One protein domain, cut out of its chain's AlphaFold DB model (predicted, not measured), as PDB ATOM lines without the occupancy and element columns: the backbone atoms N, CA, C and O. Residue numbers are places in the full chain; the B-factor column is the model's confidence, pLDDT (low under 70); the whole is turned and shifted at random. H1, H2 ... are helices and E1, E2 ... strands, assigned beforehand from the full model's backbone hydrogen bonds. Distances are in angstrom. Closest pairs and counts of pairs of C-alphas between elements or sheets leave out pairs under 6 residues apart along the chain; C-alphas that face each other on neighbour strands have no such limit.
ATOM      1  N   GLN A  27    -100.857   4.049 536.447       93.06
ATOM      2  CA  GLN A  27     -99.790   5.035 536.652       93.06
ATOM      3  C   GLN A  27     -99.233   5.567 535.331       93.06
ATOM      4  O   GLN A  27     -99.020   6.768 535.196       93.06
ATOM      5  N   GLU A  28     -99.034   4.705 534.330       94.06
ATOM      6  CA  GLU A  28     -98.572   5.126 533.003       94.06
ATOM      7  C   GLU A  28     -99.592   6.049 532.324       94.06
ATOM      8  O   GLU A  28     -99.216   7.070 531.744       94.06
ATOM      9  N   ALA A  29    -100.890   5.747 532.450       94.56
ATOM     10  CA  ALA A  29    -101.953   6.618 531.957       94.56
ATOM     11  C   ALA A  29    -101.988   7.970 532.698       94.56
ATOM     12  O   ALA A  29    -102.086   9.014 532.053       94.56
ATOM     13  N   LEU A  30    -101.848   7.981 534.030       94.62
ATOM     14  CA  LEU A  30    -101.753   9.221 534.815       94.62
ATOM     15  C   LEU A  30    -100.519  10.047 534.431       94.62
ATOM     16  O   LEU A  30    -100.620  11.257 534.230       94.62
ATOM     17  N   ALA A  31     -99.367   9.401 534.255       93.38
ATOM     18  CA  ALA A  31     -98.137  10.053 533.821       93.38
ATOM     19  C   ALA A  31     -98.254  10.643 532.404       93.38
ATOM     20  O   ALA A  31     -97.617  11.656 532.101       93.38
ATOM     21  N   ALA A  32     -99.063  10.036 531.531       94.38
ATOM     22  CA  ALA A  32     -99.401  10.611 530.234       94.38
ATOM     23  C   ALA A  32    -100.273  11.868 530.391       94.38
ATOM     24  O   ALA A  32     -99.972  12.883 529.764       94.38
ATOM     25  N   CYS A  33    -101.282  11.856 531.274       94.12
ATOM     26  CA  CYS A  33    -102.112  13.037 531.554       94.12
ATOM     27  C   CYS A  33    -101.278  14.263 531.958       94.12
ATOM     28  O   CYS A  33    -101.578  15.366 531.503       94.12
ATOM     29  N   MET A  34    -100.197  14.070 532.728       90.81
ATOM     30  CA  MET A  34     -99.303  15.163 533.161       90.81
ATOM     31  C   MET A  34     -98.601  15.867 531.990       90.81
ATOM     32  O   MET A  34     -98.136  16.994 532.127       90.81
ATOM     33  N   ARG A  35     -98.500  15.206 530.831       92.81
ATOM     34  CA  ARG A  35     -97.859  15.735 529.616       92.81
ATOM     35  C   ARG A  35     -98.856  16.212 528.563       92.81
ATOM     36  O   ARG A  35     -98.442  16.788 527.564       92.81
ATOM     37  N   LEU A  36    -100.148  15.967 528.775       92.19
ATOM     38  CA  LEU A  36    -101.225  16.352 527.862       92.19
ATOM     39  C   LEU A  36    -101.877  17.691 528.235       92.19
ATOM     40  O   LEU A  36    -102.869  18.061 527.615       92.19
ATOM     41  N   SER A  37    -101.342  18.405 529.235       89.69
ATOM     42  CA  SER A  37    -101.886  19.688 529.713       89.69
ATOM     43  C   SER A  37    -103.384  19.611 530.035       89.69
ATOM     44  O   SER A  37    -104.149  20.510 529.707       89.69
ATOM     45  N   MET A  38    -103.807  18.502 530.645       91.62
ATOM     46  CA  MET A  38    -105.206  18.285 531.012       91.62
ATOM     47  C   MET A  38    -105.649  19.284 532.083       91.62
ATOM     48  O   MET A  38    -104.943  19.460 533.063       91.62
ATOM     49  N   ASP A  39    -106.844  19.865 531.984       93.44
ATOM     50  CA  ASP A  39    -107.363  20.717 533.070       93.44
ATOM     51  C   ASP A  39    -107.835  19.887 534.275       93.44
ATOM     52  O   ASP A  39    -107.741  20.310 535.427       93.44
ATOM     53  N   ARG A  40    -108.375  18.689 534.011       94.75
ATOM     54  CA  ARG A  40    -108.928  17.771 535.016       94.75
ATOM     55  C   ARG A  40    -108.665  16.328 534.630       94.75
ATOM     56  O   ARG A  40    -108.711  15.972 533.452       94.75
ATOM     57  N   ILE A  41    -108.464  15.482 535.632       95.75
ATOM     58  CA  ILE A  41    -108.233  14.050 535.459       95.75
ATOM     59  C   ILE A  41    -109.385  13.293 536.096       95.75
ATOM     60  O   ILE A  41    -109.575  13.300 537.307       95.75
ATOM     61  N   LEU A  42    -110.172  12.622 535.261       95.81
ATOM     62  CA  LEU A  42    -111.304  11.818 535.708       95.81
ATOM     63  C   LEU A  42    -110.881  10.352 535.759       95.81
ATOM     64  O   LEU A  42    -111.134   9.579 534.833       95.81
ATOM     65  N   LEU A  43    -110.168   9.990 536.825       95.25
ATOM     66  CA  LEU A  43    -109.736   8.615 537.045       95.25
ATOM     67  C   LEU A  43    -110.934   7.788 537.511       95.25
ATOM     68  O   LEU A  43    -111.522   8.092 538.545       95.25
ATOM     69  N   ALA A  44    -111.285   6.735 536.772       93.50
ATOM     70  CA  ALA A  44    -112.526   6.001 537.012       93.50
ATOM     71  C   ALA A  44    -112.626   5.455 538.446       93.50
ATOM     72  O   ALA A  44    -113.644   5.658 539.104       93.50
ATOM     73  N   GLU A  45    -111.568   4.819 538.950       94.75
ATOM     74  CA  GLU A  45    -111.543   4.211 540.280       94.75
ATOM     75  C   GLU A  45    -110.111   4.144 540.832       94.75
ATOM     76  O   GLU A  45    -109.191   3.753 540.112       94.75
ATOM     77  N   LEU A  46    -109.948   4.464 542.119       96.00
ATOM     78  CA  LEU A  46    -108.741   4.209 542.903       96.00
ATOM     79  C   LEU A  46    -108.770   2.797 543.504       96.00
ATOM     80  O   LEU A  46    -109.600   2.472 544.361       96.00
ATOM     81  N   ARG A  47    -107.817   1.960 543.098       93.62
ATOM     82  CA  ARG A  47    -107.709   0.543 543.471       93.62
ATOM     83  C   ARG A  47    -106.354   0.168 544.058       93.62
ATOM     84  O   ARG A  47    -106.299  -0.779 544.850       93.62
ATOM     85  N   GLY A  48    -105.293   0.877 543.689       91.56
ATOM     86  CA  GLY A  48    -103.920   0.477 543.957       91.56
ATOM     87  C   GLY A  48    -102.977   1.634 544.259       91.56
ATOM     88  O   GLY A  48    -103.331   2.619 544.908       91.56
ATOM     89  N   ASP A  49    -101.731   1.439 543.849       89.75
ATOM     90  CA  ASP A  49    -100.613   2.344 544.076       89.75
ATOM     91  C   ASP A  49    -100.704   3.646 543.270       89.75
ATOM     92  O   ASP A  49    -100.095   4.638 543.673       89.75
ATOM     93  N   GLU A  50    -101.549   3.706 542.234       94.69
ATOM     94  CA  GLU A  50    -101.846   4.934 541.488       94.69
ATOM     95  C   GLU A  50    -102.447   6.049 542.355       94.69
ATOM     96  O   GLU A  50    -102.450   7.212 541.952       94.69
ATOM     97  N   ALA A  51    -102.944   5.723 543.554       95.62
ATOM     98  CA  ALA A  51    -103.483   6.705 544.487       95.62
ATOM     99  C   ALA A  51    -102.470   7.799 544.845       95.62
ATOM    100  O   ALA A  51    -102.859   8.955 544.986       95.62
ATOM    101  N   TRP A  52    -101.183   7.460 544.963       94.62
ATOM    102  CA  TRP A  52    -100.153   8.463 545.226       94.62
ATOM    103  C   TRP A  52     -99.982   9.423 544.048       94.62
ATOM    104  O   TRP A  52    -100.019  10.639 544.237       94.62
ATOM    105  N   ASP A  53     -99.853   8.893 542.835       93.94
ATOM    106  CA  ASP A  53     -99.665   9.706 541.630       93.94
ATOM    107  C   ASP A  53    -100.897  10.573 541.348       93.94
ATOM    108  O   ASP A  53    -100.770  11.757 541.029       93.94
ATOM    109  N   TYR A  54    -102.099  10.022 541.553       95.62
ATOM    110  CA  TYR A  54    -103.346  10.769 541.438       95.62
ATOM    111  C   TYR A  54    -103.381  11.943 542.422       95.62
ATOM    112  O   TYR A  54    -103.605  13.070 541.997       95.62
ATOM    113  N   LEU A  55    -103.089  11.734 543.710       94.19
ATOM    114  CA  LEU A  55    -103.081  12.825 544.696       94.19
ATOM    115  C   LEU A  55    -102.038  13.902 544.392       94.19
ATOM    116  O   LEU A  55    -102.308  15.084 544.588       94.19
ATOM    117  N   ASN A  56    -100.860  13.516 543.899       91.06
ATOM    118  CA  ASN A  56     -99.862  14.492 543.467       91.06
ATOM    119  C   ASN A  56    -100.377  15.314 542.284       91.06
ATOM    120  O   ASN A  56    -100.243  16.535 542.303       91.06
ATOM    121  N   SER A  57    -101.054  14.678 541.322       93.31
ATOM    122  CA  SER A  57    -101.621  15.383 540.169       93.31
ATOM    123  C   SER A  57    -102.603  16.494 540.557       93.31
ATOM    124  O   SER A  57    -102.613  17.560 539.941       93.31
ATOM    125  N   LEU A  58    -103.378  16.291 541.628       93.94
ATOM    126  CA  LEU A  58    -104.325  17.289 542.136       93.94
ATOM    127  C   LEU A  58    -103.622  18.576 542.574       93.94
ATOM    128  O   LEU A  58    -104.148  19.669 542.378       93.94
ATOM    129  N   ASN A  59    -102.413  18.440 543.118       86.62
ATOM    130  CA  ASN A  59    -101.611  19.541 543.637       86.62
ATOM    131  C   ASN A  59    -100.710  20.196 542.570       86.62
ATOM    132  O   ASN A  59    -100.198  21.288 542.801       86.62
ATOM    133  N   THR A  60    -100.523  19.576 541.398       82.62
ATOM    134  CA  THR A  60     -99.615  20.060 540.335       82.62
ATOM    135  C   THR A  60    -100.333  20.624 539.107       82.62
ATOM    136  O   THR A  60     -99.750  20.663 538.025       82.62
ATOM    137  N   GLY A  61    -101.581  21.077 539.255       82.19
ATOM    138  CA  GLY A  61    -102.305  21.778 538.185       82.19
ATOM    139  C   GLY A  61    -103.538  21.065 537.636       82.19
ATOM    140  O   GLY A  61    -104.049  21.489 536.606       82.19
ATOM    141  N   HIS A  62    -104.053  20.038 538.326       92.50
ATOM    142  CA  HIS A  62    -105.289  19.340 537.937       92.50
ATOM    143  C   HIS A  62    -106.403  19.424 539.006       92.50
ATOM    144  O   HIS A  62    -106.910  18.384 539.453       92.50
ATOM    145  N   PRO A  63    -106.806  20.634 539.453       89.50
ATOM    146  CA  PRO A  63    -107.826  20.799 540.486       89.50
ATOM    147  C   PRO A  63    -109.222  20.367 540.005       89.50
ATOM    148  O   PRO A  63    -109.542  20.378 538.816       89.50
ATOM    149  N   GLY A  64    -110.100  20.008 540.947       91.56
ATOM    150  CA  GLY A  64    -111.479  19.573 540.670       91.56
ATOM    151  C   GLY A  64    -111.593  18.299 539.822       91.56
ATOM    152  O   GLY A  64    -112.616  18.059 539.182       91.56
ATOM    153  N   SER A  65    -110.528  17.503 539.796       95.50
ATOM    154  CA  SER A  65    -110.534  16.122 539.323       95.50
ATOM    155  C   SER A  65    -111.429  15.255 540.217       95.50
ATOM    156  O   SER A  65    -111.545  15.492 541.419       95.50
ATOM    157  N   ILE A  66    -112.072  14.245 539.630       96.06
ATOM    158  CA  ILE A  66    -113.051  13.386 540.308       96.06
ATOM    159  C   ILE A  66    -112.628  11.934 540.127       96.06
ATOM    160  O   ILE A  66    -112.247  11.519 539.032       96.06
ATOM    161  N   THR A  67    -112.742  11.155 541.197       96.38
ATOM    162  CA  THR A  67    -112.515   9.713 541.165       96.38
ATOM    163  C   THR A  67    -113.504   8.978 542.059       96.38
ATOM    164  O   THR A  67    -114.279   9.598 542.792       96.38
ATOM    165  N   THR A  68    -113.499   7.651 541.987       96.44
ATOM    166  CA  THR A  68    -114.326   6.785 542.828       96.44
ATOM    167  C   THR A  68    -113.465   5.785 543.592       96.44
ATOM    168  O   THR A  68    -112.292   5.575 543.290       96.44
ATOM    169  N   GLY A  69    -114.041   5.169 544.618       95.56
ATOM    170  CA  GLY A  69    -113.396   4.108 545.374       95.56
ATOM    171  C   GLY A  69    -114.396   3.409 546.284       95.56
ATOM    172  O   GLY A  69    -115.520   3.869 546.476       95.56
ATOM    173  N   HIS A  70    -113.975   2.288 546.861       95.31
ATOM    174  CA  HIS A  70    -114.817   1.489 547.747       95.31
ATOM    175  C   HIS A  70    -114.569   1.816 549.223       95.31
ATOM    176  O   HIS A  70    -113.478   1.577 549.742       95.31
ATOM    177  N   PHE A  71    -115.601   2.309 549.907       95.88
ATOM    178  CA  PHE A  71    -115.603   2.621 551.340       95.88
ATOM    179  C   PHE A  71    -117.025   2.507 551.917       95.88
ATOM    180  O   PHE A  71    -118.000   2.469 551.167       95.88
ATOM    181  N   ASN A  72    -117.150   2.414 553.247       95.00
ATOM    182  CA  ASN A  72    -118.429   2.119 553.913       95.00
ATOM    183  C   ASN A  72    -119.186   3.353 554.433       95.00
ATOM    184  O   ASN A  72    -120.323   3.212 554.871       95.00
ATOM    185  N   ASN A  73    -118.551   4.525 554.433       96.44
ATOM    186  CA  ASN A  73    -119.118   5.831 554.786       96.44
ATOM    187  C   ASN A  73    -118.151   6.937 554.325       96.44
ATOM    188  O   ASN A  73    -117.019   6.633 553.933       96.44
ATOM    189  N   ALA A  74    -118.575   8.202 554.353       95.44
ATOM    190  CA  ALA A  74    -117.808   9.291 553.750       95.44
ATOM    191  C   ALA A  74    -116.448   9.508 554.437       95.44
ATOM    192  O   ALA A  74    -115.431   9.637 553.756       95.44
ATOM    193  N   ILE A  75    -116.390   9.458 555.773       92.12
ATOM    194  CA  ILE A  75    -115.126   9.660 556.503       92.12
ATOM    195  C   ILE A  75    -114.122   8.522 556.253       92.12
ATOM    196  O   ILE A  75    -112.929   8.771 556.085       92.12
ATOM    197  N   GLN A  76    -114.590   7.273 556.125       94.50
ATOM    198  CA  GLN A  76    -113.736   6.134 555.768       94.50
ATOM    199  C   GLN A  76    -113.175   6.224 554.343       94.50
ATOM    200  O   GLN A  76    -112.239   5.488 554.027       94.50
ATOM    201  N   GLY A  77    -113.687   7.120 553.493       95.00
ATOM    202  CA  GLY A  77    -113.076   7.428 552.201       95.00
ATOM    203  C   GLY A  77    -111.626   7.897 552.350       95.00
ATOM    204  O   GLY A  77    -110.747   7.374 551.667       95.00
ATOM    205  N   TYR A  78    -111.347   8.786 553.310       94.31
ATOM    206  CA  TYR A  78    -109.986   9.259 553.597       94.31
ATOM    207  C   TYR A  78    -109.077   8.113 554.051       94.31
ATOM    208  O   TYR A  78    -107.991   7.927 553.508       94.31
ATOM    209  N   GLU A  79    -109.545   7.283 554.985       94.19
ATOM    210  CA  GLU A  79    -108.787   6.125 555.479       94.19
ATOM    211  C   GLU A  79    -108.508   5.101 554.372       94.19
ATOM    212  O   GLU A  79    -107.416   4.531 554.292       94.19
ATOM    213  N   ARG A  80    -109.471   4.896 553.466       95.44
ATOM    214  CA  ARG A  80    -109.285   4.025 552.307       95.44
ATOM    215  C   ARG A  80    -108.186   4.551 551.393       95.44
ATOM    216  O   ARG A  80    -107.306   3.777 551.019       95.44
ATOM    217  N   VAL A  81    -108.232   5.832 551.030       96.44
ATOM    218  CA  VAL A  81    -107.211   6.434 550.163       96.44
ATOM    219  C   VAL A  81    -105.849   6.429 550.860       96.44
ATOM    220  O   VAL A  81    -104.856   6.077 550.228       96.44
ATOM    221  N   ALA A  82    -105.789   6.693 552.169       95.94
ATOM    222  CA  ALA A  82    -104.547   6.632 552.938       95.94
ATOM    223  C   ALA A  82    -103.905   5.237 552.877       95.94
ATOM    224  O   ALA A  82    -102.701   5.107 552.650       95.94
ATOM    225  N   ALA A  83    -104.715   4.184 553.008       95.44
ATOM    226  CA  ALA A  83    -104.251   2.809 552.874       95.44
ATOM    227  C   ALA A  83    -103.767   2.477 551.451       95.44
ATOM    228  O   ALA A  83    -102.808   1.721 551.304       95.44
ATOM    229  N   LEU A  84    -104.401   3.022 550.406       96.25
ATOM    230  CA  LEU A  84    -103.946   2.856 549.019       96.25
ATOM    231  C   LEU A  84    -102.601   3.550 548.784       96.25
ATOM    232  O   LEU A  84    -101.669   2.925 548.285       96.25
ATOM    233  N   VAL A  85    -102.455   4.790 549.253       96.19
ATOM    234  CA  VAL A  85    -101.176   5.512 549.219       96.19
ATOM    235  C   VAL A  85    -100.091   4.730 549.950       96.19
ATOM    236  O   VAL A  85     -98.995   4.567 549.420       96.19
ATOM    237  N   LYS A  86    -100.389   4.178 551.130       95.56
ATOM    238  CA  LYS A  86     -99.429   3.394 551.920       95.56
ATOM    239  C   LYS A  86     -98.952   2.120 551.208       95.56
ATOM    240  O   LYS A  86     -97.883   1.616 551.533       95.56
ATOM    241  N   LYS A  87     -99.716   1.599 550.240       91.62
ATOM    242  CA  LYS A  87     -99.297   0.474 549.386       91.62
ATOM    243  C   LYS A  87     -98.376   0.895 548.242       91.62
ATOM    244  O   LYS A  87     -97.683   0.038 547.704       91.62
ATOM    245  N   SER A  88     -98.372   2.173 547.863       92.69
ATOM    246  CA  SER A  88     -97.501   2.673 546.799       92.69
ATOM    247  C   SER A  88     -96.027   2.666 547.228       92.69
ATOM    248  O   SER A  88     -95.740   2.888 548.409       92.69
ATOM    249  N   PRO A  89     -95.074   2.480 546.295       92.06
ATOM    250  CA  PRO A  89     -93.646   2.551 546.607       92.06
ATOM    251  C   PRO A  89     -93.235   3.865 547.282       92.06
ATOM    252  O   PRO A  89     -92.422   3.843 548.198       92.06
ATOM    253  N   ALA A  90     -93.827   4.991 546.869       89.56
ATOM    254  CA  ALA A  90     -93.533   6.307 547.431       89.56
ATOM    255  C   ALA A  90     -94.174   6.524 548.813       89.56
ATOM    256  O   ALA A  90     -93.566   7.125 549.693       89.56
ATOM    257  N   GLY A  91     -95.392   6.018 549.027       92.00
ATOM    258  CA  GLY A  91     -96.131   6.197 550.278       92.00
ATOM    259  C   GLY A  91     -95.797   5.183 551.374       92.00
ATOM    260  O   GLY A  91     -96.120   5.422 552.540       92.00
ATOM    261  N   ARG A  92     -95.145   4.060 551.043       94.12
ATOM    262  CA  ARG A  92     -94.905   2.955 551.989       94.12
ATOM    263  C   ARG A  92     -94.094   3.357 553.220       94.12
ATOM    264  O   ARG A  92     -94.358   2.838 554.301       94.12
ATOM    265  N   ASP A  93     -93.164   4.299 553.080       94.94
ATOM    266  CA  ASP A  93     -92.258   4.726 554.155       94.94
ATOM    267  C   ASP A  93     -92.729   6.036 554.825       94.94
ATOM    268  O   ASP A  93     -92.202   6.438 555.859       94.94
ATOM    269  N   ILE A  94     -93.794   6.666 554.309       95.25
ATOM    270  CA  ILE A  94     -94.387   7.887 554.875       95.25
ATOM    271  C   ILE A  94     -95.277   7.530 556.071       95.25
ATOM    272  O   ILE A  94     -96.094   6.608 555.997       95.25
ATOM    273  N   ALA A  95     -95.159   8.255 557.185       96.25
ATOM    274  CA  ALA A  95     -96.036   8.062 558.339       96.25
ATOM    275  C   ALA A  95     -97.516   8.233 557.945       96.25
ATOM    276  O   ALA A  95     -97.875   9.168 557.229       96.25
ATOM    277  N   ILE A  96     -98.388   7.339 558.422       94.50
ATOM    278  CA  ILE A  96     -99.804   7.340 558.018       94.50
ATOM    279  C   ILE A  96    -100.506   8.658 558.369       94.50
ATOM    280  O   ILE A  96    -101.354   9.121 557.612       94.50
ATOM    281  N   ASP A  97    -100.103   9.310 559.459       93.75
ATOM    282  CA  ASP A  97    -100.674  10.592 559.873       93.75
ATOM    283  C   ASP A  97    -100.271  11.744 558.943       93.75
ATOM    284  O   ASP A  97    -101.088  12.625 558.684       93.75
ATOM    285  N   MET A  98     -99.072  11.694 558.347       93.50
ATOM    286  CA  MET A  98     -98.677  12.644 557.298       93.50
ATOM    287  C   MET A  98     -99.504  12.433 556.026       93.50
ATOM    288  O   MET A  98     -99.942  13.402 555.410       93.50
ATOM    289  N   ILE A  99     -99.773  11.173 555.655       95.12
ATOM    290  CA  ILE A  99    -100.659  10.854 554.524       95.12
ATOM    291  C   ILE A  99    -102.068  11.390 554.798       95.12
ATOM    292  O   ILE A  99    -102.649  12.048 553.941       95.12
ATOM    293  N   ARG A 100    -102.614  11.169 555.999       93.50
ATOM    294  CA  ARG A 100    -103.925  11.710 556.390       93.50
ATOM    295  C   ARG A 100    -103.960  13.232 556.290       93.50
ATOM    296  O   ARG A 100    -104.908  13.769 555.727       93.50
ATOM    297  N   GLN A 101    -102.933  13.921 556.787       91.00
ATOM    298  CA  GLN A 101    -102.849  15.379 556.694       91.00
ATOM    299  C   GLN A 101    -102.872  15.856 555.238       91.00
ATOM    300  O   GLN A 101    -103.662  16.743 554.920       91.00
ATOM    301  N   LEU A 102    -102.094  15.221 554.355       91.69
ATOM    302  CA  LEU A 102    -102.114  15.498 552.915       91.69
ATOM    303  C   LEU A 102    -103.512  15.298 552.314       91.69
ATOM    304  O   LEU A 102    -103.972  16.111 551.516       91.69
ATOM    305  N   LEU A 103    -104.207  14.223 552.688       93.44
ATOM    306  CA  LEU A 103    -105.549  13.950 552.174       93.44
ATOM    307  C   LEU A 103    -106.561  14.999 552.616       93.44
ATOM    308  O   LEU A 103    -107.381  15.408 551.804       93.44
ATOM    309  N   TYR A 104    -106.497  15.464 553.862       90.50
ATOM    310  CA  TYR A 104    -107.406  16.498 554.354       90.50
ATOM    311  C   TYR A 104    -107.214  17.857 553.675       90.50
ATOM    312  O   TYR A 104    -108.157  18.645 553.628       90.50
ATOM    313  N   THR A 105    -106.022  18.143 553.150       89.38
ATOM    314  CA  THR A 105    -105.759  19.372 552.386       89.38
ATOM    315  C   THR A 105    -105.973  19.203 550.883       89.38
ATOM    316  O   THR A 105    -106.172  20.201 550.202       89.38
ATOM    317  N   THR A 106    -105.948  17.970 550.368       92.12
ATOM    318  CA  THR A 106    -106.060  17.682 548.925       92.12
ATOM    319  C   THR A 106    -107.476  17.259 548.509       92.12
ATOM    320  O   THR A 106    -107.952  17.650 547.446       92.12
ATOM    321  N   LEU A 107    -108.159  16.437 549.313       92.75
ATOM    322  CA  LEU A 107    -109.508  15.946 549.027       92.75
ATOM    323  C   LEU A 107    -110.551  16.849 549.686       92.75
ATOM    324  O   LEU A 107    -110.763  16.797 550.898       92.75
ATOM    325  N   GLU A 108    -111.223  17.645 548.861       92.44
ATOM    326  CA  GLU A 108    -112.167  18.663 549.322       92.44
ATOM    327  C   GLU A 108    -113.518  18.068 549.740       92.44
ATOM    328  O   GLU A 108    -114.039  18.409 550.797       92.44
ATOM    329  N   VAL A 109    -114.091  17.178 548.920       95.12
ATOM    330  CA  VAL A 109    -115.436  16.619 549.123       95.12
ATOM    331  C   VAL A 109    -115.405  15.105 548.963       95.12
ATOM    332  O   VAL A 109    -114.894  14.592 547.968       95.12
ATOM    333  N   VAL A 110    -116.028  14.385 549.900       96.62
ATOM    334  CA  VAL A 110    -116.274  12.942 549.777       96.62
ATOM    335  C   VAL A 110    -117.770  12.665 549.813       96.62
ATOM    336  O   VAL A 110    -118.475  13.051 550.743       96.62
ATOM    337  N   LEU A 111    -118.252  11.965 548.788       97.81
ATOM    338  CA  LEU A 111    -119.648  11.566 548.651       97.81
ATOM    339  C   LEU A 111    -119.766  10.060 548.870       97.81
ATOM    340  O   LEU A 111    -119.142   9.277 548.154       97.81
ATOM    341  N   TYR A 112    -120.593   9.644 549.825       98.25
ATOM    342  CA  TYR A 112    -120.883   8.232 550.045       98.25
ATOM    343  C   TYR A 112    -122.261   7.863 549.505       98.25
ATOM    344  O   TYR A 112    -123.288   8.407 549.919       98.25
ATOM    345  N   TYR A 113    -122.271   6.887 548.600       97.81
ATOM    346  CA  TYR A 113    -123.482   6.336 548.012       97.81
ATOM    347  C   TYR A 113    -123.765   4.935 548.553       97.81
ATOM    348  O   TYR A 113    -122.895   4.066 548.561       97.81
ATOM    349  N   LYS A 114    -125.026   4.678 548.908       96.81
ATOM    350  CA  LYS A 114    -125.544   3.347 549.248       96.81
ATOM    351  C   LYS A 114    -126.803   3.088 548.438       96.81
ATOM    352  O   LYS A 114    -127.689   3.936 548.385       96.81
ATOM    353  N   ASN A 115    -126.897   1.924 547.793       95.88
ATOM    354  CA  ASN A 115    -128.055   1.549 546.968       95.88
ATOM    355  C   ASN A 115    -128.452   2.648 545.958       95.88
ATOM    356  O   ASN A 115    -129.628   2.979 545.819       95.88
ATOM    357  N   ARG A 116    -127.455   3.233 545.274       94.19
ATOM    358  CA  ARG A 116    -127.612   4.325 544.289       94.19
ATOM    359  C   ARG A 116    -128.185   5.637 544.847       94.19
ATOM    360  O   ARG A 116    -128.629   6.479 544.074       94.19
ATOM    361  N   ARG A 117    -128.171   5.830 546.166       97.19
ATOM    362  CA  ARG A 117    -128.574   7.079 546.824       97.19
ATOM    363  C   ARG A 117    -127.385   7.685 547.544       97.19
ATOM    364  O   ARG A 117    -126.629   6.951 548.176       97.19
ATOM    365  N   LEU A 118    -127.248   9.003 547.456       97.75
ATOM    366  CA  LEU A 118    -126.316   9.753 548.286       97.75
ATOM    367  C   LEU A 118    -126.803   9.674 549.738       97.75
ATOM    368  O   LEU A 118    -127.942  10.044 550.018       97.75
ATOM    369  N   VAL A 119    -125.971   9.138 550.628       97.88
ATOM    370  CA  VAL A 119    -126.304   8.962 552.051       97.88
ATOM    371  C   VAL A 119    -125.512   9.919 552.926       97.88
ATOM    372  O   VAL A 119    -126.061  10.441 553.890       97.88
ATOM    373  N   GLU A 120    -124.254  10.192 552.578       98.00
ATOM    374  CA  GLU A 120    -123.414  11.126 553.328       98.00
ATOM    375  C   GLU A 120    -122.604  12.009 552.384       98.00
ATOM    376  O   GLU A 120    -122.149  11.572 551.323       98.00
ATOM    377  N   VAL A 121    -122.395  13.246 552.821       96.88
ATOM    378  CA  VAL A 121    -121.470  14.205 552.227       96.88
ATOM    379  C   VAL A 121    -120.518  14.627 553.331       96.88
ATOM    380  O   VAL A 121    -120.961  15.133 554.359       96.88
ATOM    381  N   PHE A 122    -119.226  14.422 553.120       94.88
ATOM    382  CA  PHE A 122    -118.195  15.001 553.964       94.88
ATOM    383  C   PHE A 122    -117.548  16.173 553.227       94.88
ATOM    384  O   PHE A 122    -117.023  16.005 552.126       94.88
ATOM    385  N   TYR A 123    -117.622  17.352 553.841       93.88
ATOM    386  CA  TYR A 123    -117.016  18.595 553.375       93.88
ATOM    387  C   TYR A 123    -116.724  19.468 554.598       93.88
ATOM    388  O   TYR A 123    -117.655  19.909 555.273       93.88
ATOM    389  N   ASP A 124    -115.445  19.701 554.893       91.31
ATOM    390  CA  ASP A 124    -115.021  20.539 556.020       91.31
ATOM    391  C   ASP A 124    -113.885  21.495 555.610       91.31
ATOM    392  O   ASP A 124    -112.703  21.253 555.879       91.31
ATOM    393  N   PRO A 125    -114.221  22.619 554.951       88.88
ATOM    394  CA  PRO A 125    -113.222  23.576 554.489       88.88
ATOM    395  C   PRO A 125    -112.547  24.328 555.644       88.88
ATOM    396  O   PRO A 125    -111.438  24.837 555.471       88.88
ATOM    397  N   ALA A 126    -113.193  24.439 556.811       89.12
ATOM    398  CA  ALA A 126    -112.604  25.088 557.979       89.12
ATOM    399  C   ALA A 126    -111.474  24.223 558.549       89.12
ATOM    400  O   ALA A 126    -110.375  24.725 558.800       89.12
ATOM    401  N   PHE A 127    -111.711  22.915 558.663       85.81
ATOM    402  CA  PHE A 127    -110.691  21.958 559.054       85.81
ATOM    403  C   PHE A 127    -109.535  21.908 558.052       85.81
ATOM    404  O   PHE A 127    -108.388  22.065 558.473       85.81
ATOM    405  N   SER A 128    -109.800  21.792 556.745       83.94
ATOM    406  CA  SER A 128    -108.741  21.798 555.721       83.94
ATOM    407  C   SER A 128    -107.863  23.052 555.805       83.94
ATOM    408  O   SER A 128    -106.637  22.949 555.804       83.94
ATOM    409  N   LYS A 129    -108.464  24.239 555.985       84.31
ATOM    410  CA  LYS A 129    -107.722  25.498 556.190       84.31
ATOM    411  C   LYS A 129    -106.879  25.484 557.464       84.31
ATOM    412  O   LYS A 129    -105.732  25.919 557.430       84.31
ATOM    413  N   SER A 130    -107.401  24.946 558.570       87.00
ATOM    414  CA  SER A 130    -106.646  24.829 559.829       87.00
ATOM    415  C   SER A 130    -105.385  23.961 559.701       87.00
ATOM    416  O   SER A 130    -104.422  24.156 560.439       87.00
ATOM    417  N   LYS A 131    -105.365  23.011 558.754       78.31
ATOM    418  CA  LYS A 131    -104.212  22.136 558.491       78.31
ATOM    419  C   LYS A 131    -103.154  22.762 557.588       78.31
ATOM    420  O   LYS A 131    -102.027  22.285 557.608       78.31
ATOM    421  N   LEU A 132    -103.507  23.811 556.843       71.81
ATOM    422  CA  LEU A 132    -102.586  24.596 556.012       71.81
ATOM    423  C   LEU A 132    -101.912  25.740 556.785       71.81
ATOM    424  O   LEU A 132    -100.901  26.264 556.336       71.81
ATOM    425  N   ALA A 133    -102.489  26.155 557.917       66.25
ATOM    426  CA  ALA A 133    -102.019  27.292 558.711       66.25
ATOM    427  C   ALA A 133    -100.926  26.944 559.747       66.25
ATOM    428  O   ALA A 133    -100.567  27.815 560.538       66.25
ATOM    429  N   ASN A 134    -100.426  25.702 559.758       46.56
ATOM    430  CA  ASN A 134     -99.339  25.236 560.628       46.56
ATOM    431  C   ASN A 134     -98.104  24.864 559.812       46.56
ATOM    432  O   ASN A 134     -98.288  24.157 558.797       46.56
TER     433      ASN A 134
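This is residues 27 to 134 of the 134 residues of the protein "Flp pilus assembly complex ATPase component" of Xanthomonas perforans (UniProt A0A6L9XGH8). Three crossed helices, H2, H3 and H4, make a core, with a two-stranded hairpin, E1 and E2, near the start of H3 and H1 beside H2, far from the hairpin. H5 packs on H4, and two long links run between H1, H2 and H3. The 108 printed residues hold, in order, H1 H2 H3 H4 E1 E2 H5; the sheet is E1 - E2, antiparallel, and the class is mixed, helices and strands. The whole is compact, radius of gyration of the C-alphas 13.7 A, spanning 36 by 36 by 25 A.

E1 is residues 109 to 114, 16.7 A long, and E2 is residues 117 to 123, 17.6 A. H3, residues 74 to 87, measures 21.0 A and begins at C-alpha 74 (-117.808, 9.291, 553.750). H4 is residues 96 to 106, 15.1 A; H2 is residues 50 to 59, 14.8 A. H1 is residues 27 to 33, from C-alpha 27 (-99.790, 5.035, 536.652), and H5 residues 125 to 132.

In the hairpin, N 110 and O 122 are within hydrogen-bond range at 2.9 A. The closest C-alphas of H3 and E1, Ala 74 and Tyr 112, are 4.9 A apart. H3 touches H4 at a steep tilt of 58 degrees, closest C-alphas Ala 82 and Ile 99, 6.0 A. With residues 81 to 85 alone H3 touches H2, closest C-alphas Val 85 and Trp 52, 5.1 A. H2 touches H1 at a shallow tilt of 27 degrees, closest C-alphas Glu 50 and Gln 27, 5.3 A. H5 touches H4, closest C-alphas Ser 128 and Thr 105, 5.1 A. Every O i to N i+4 pair is within hydrogen-bond range in H1, H4 and H5, 5 of 6 in H2 and 8 of 10 in H3.

The C-alphas of Asn 115 and Asn 134 are the farthest apart, 39.7 A. The printed part has no cut. The links H1 to H2 and H2 to H3 are long. Residues 133 to 134 have pLDDT under 70.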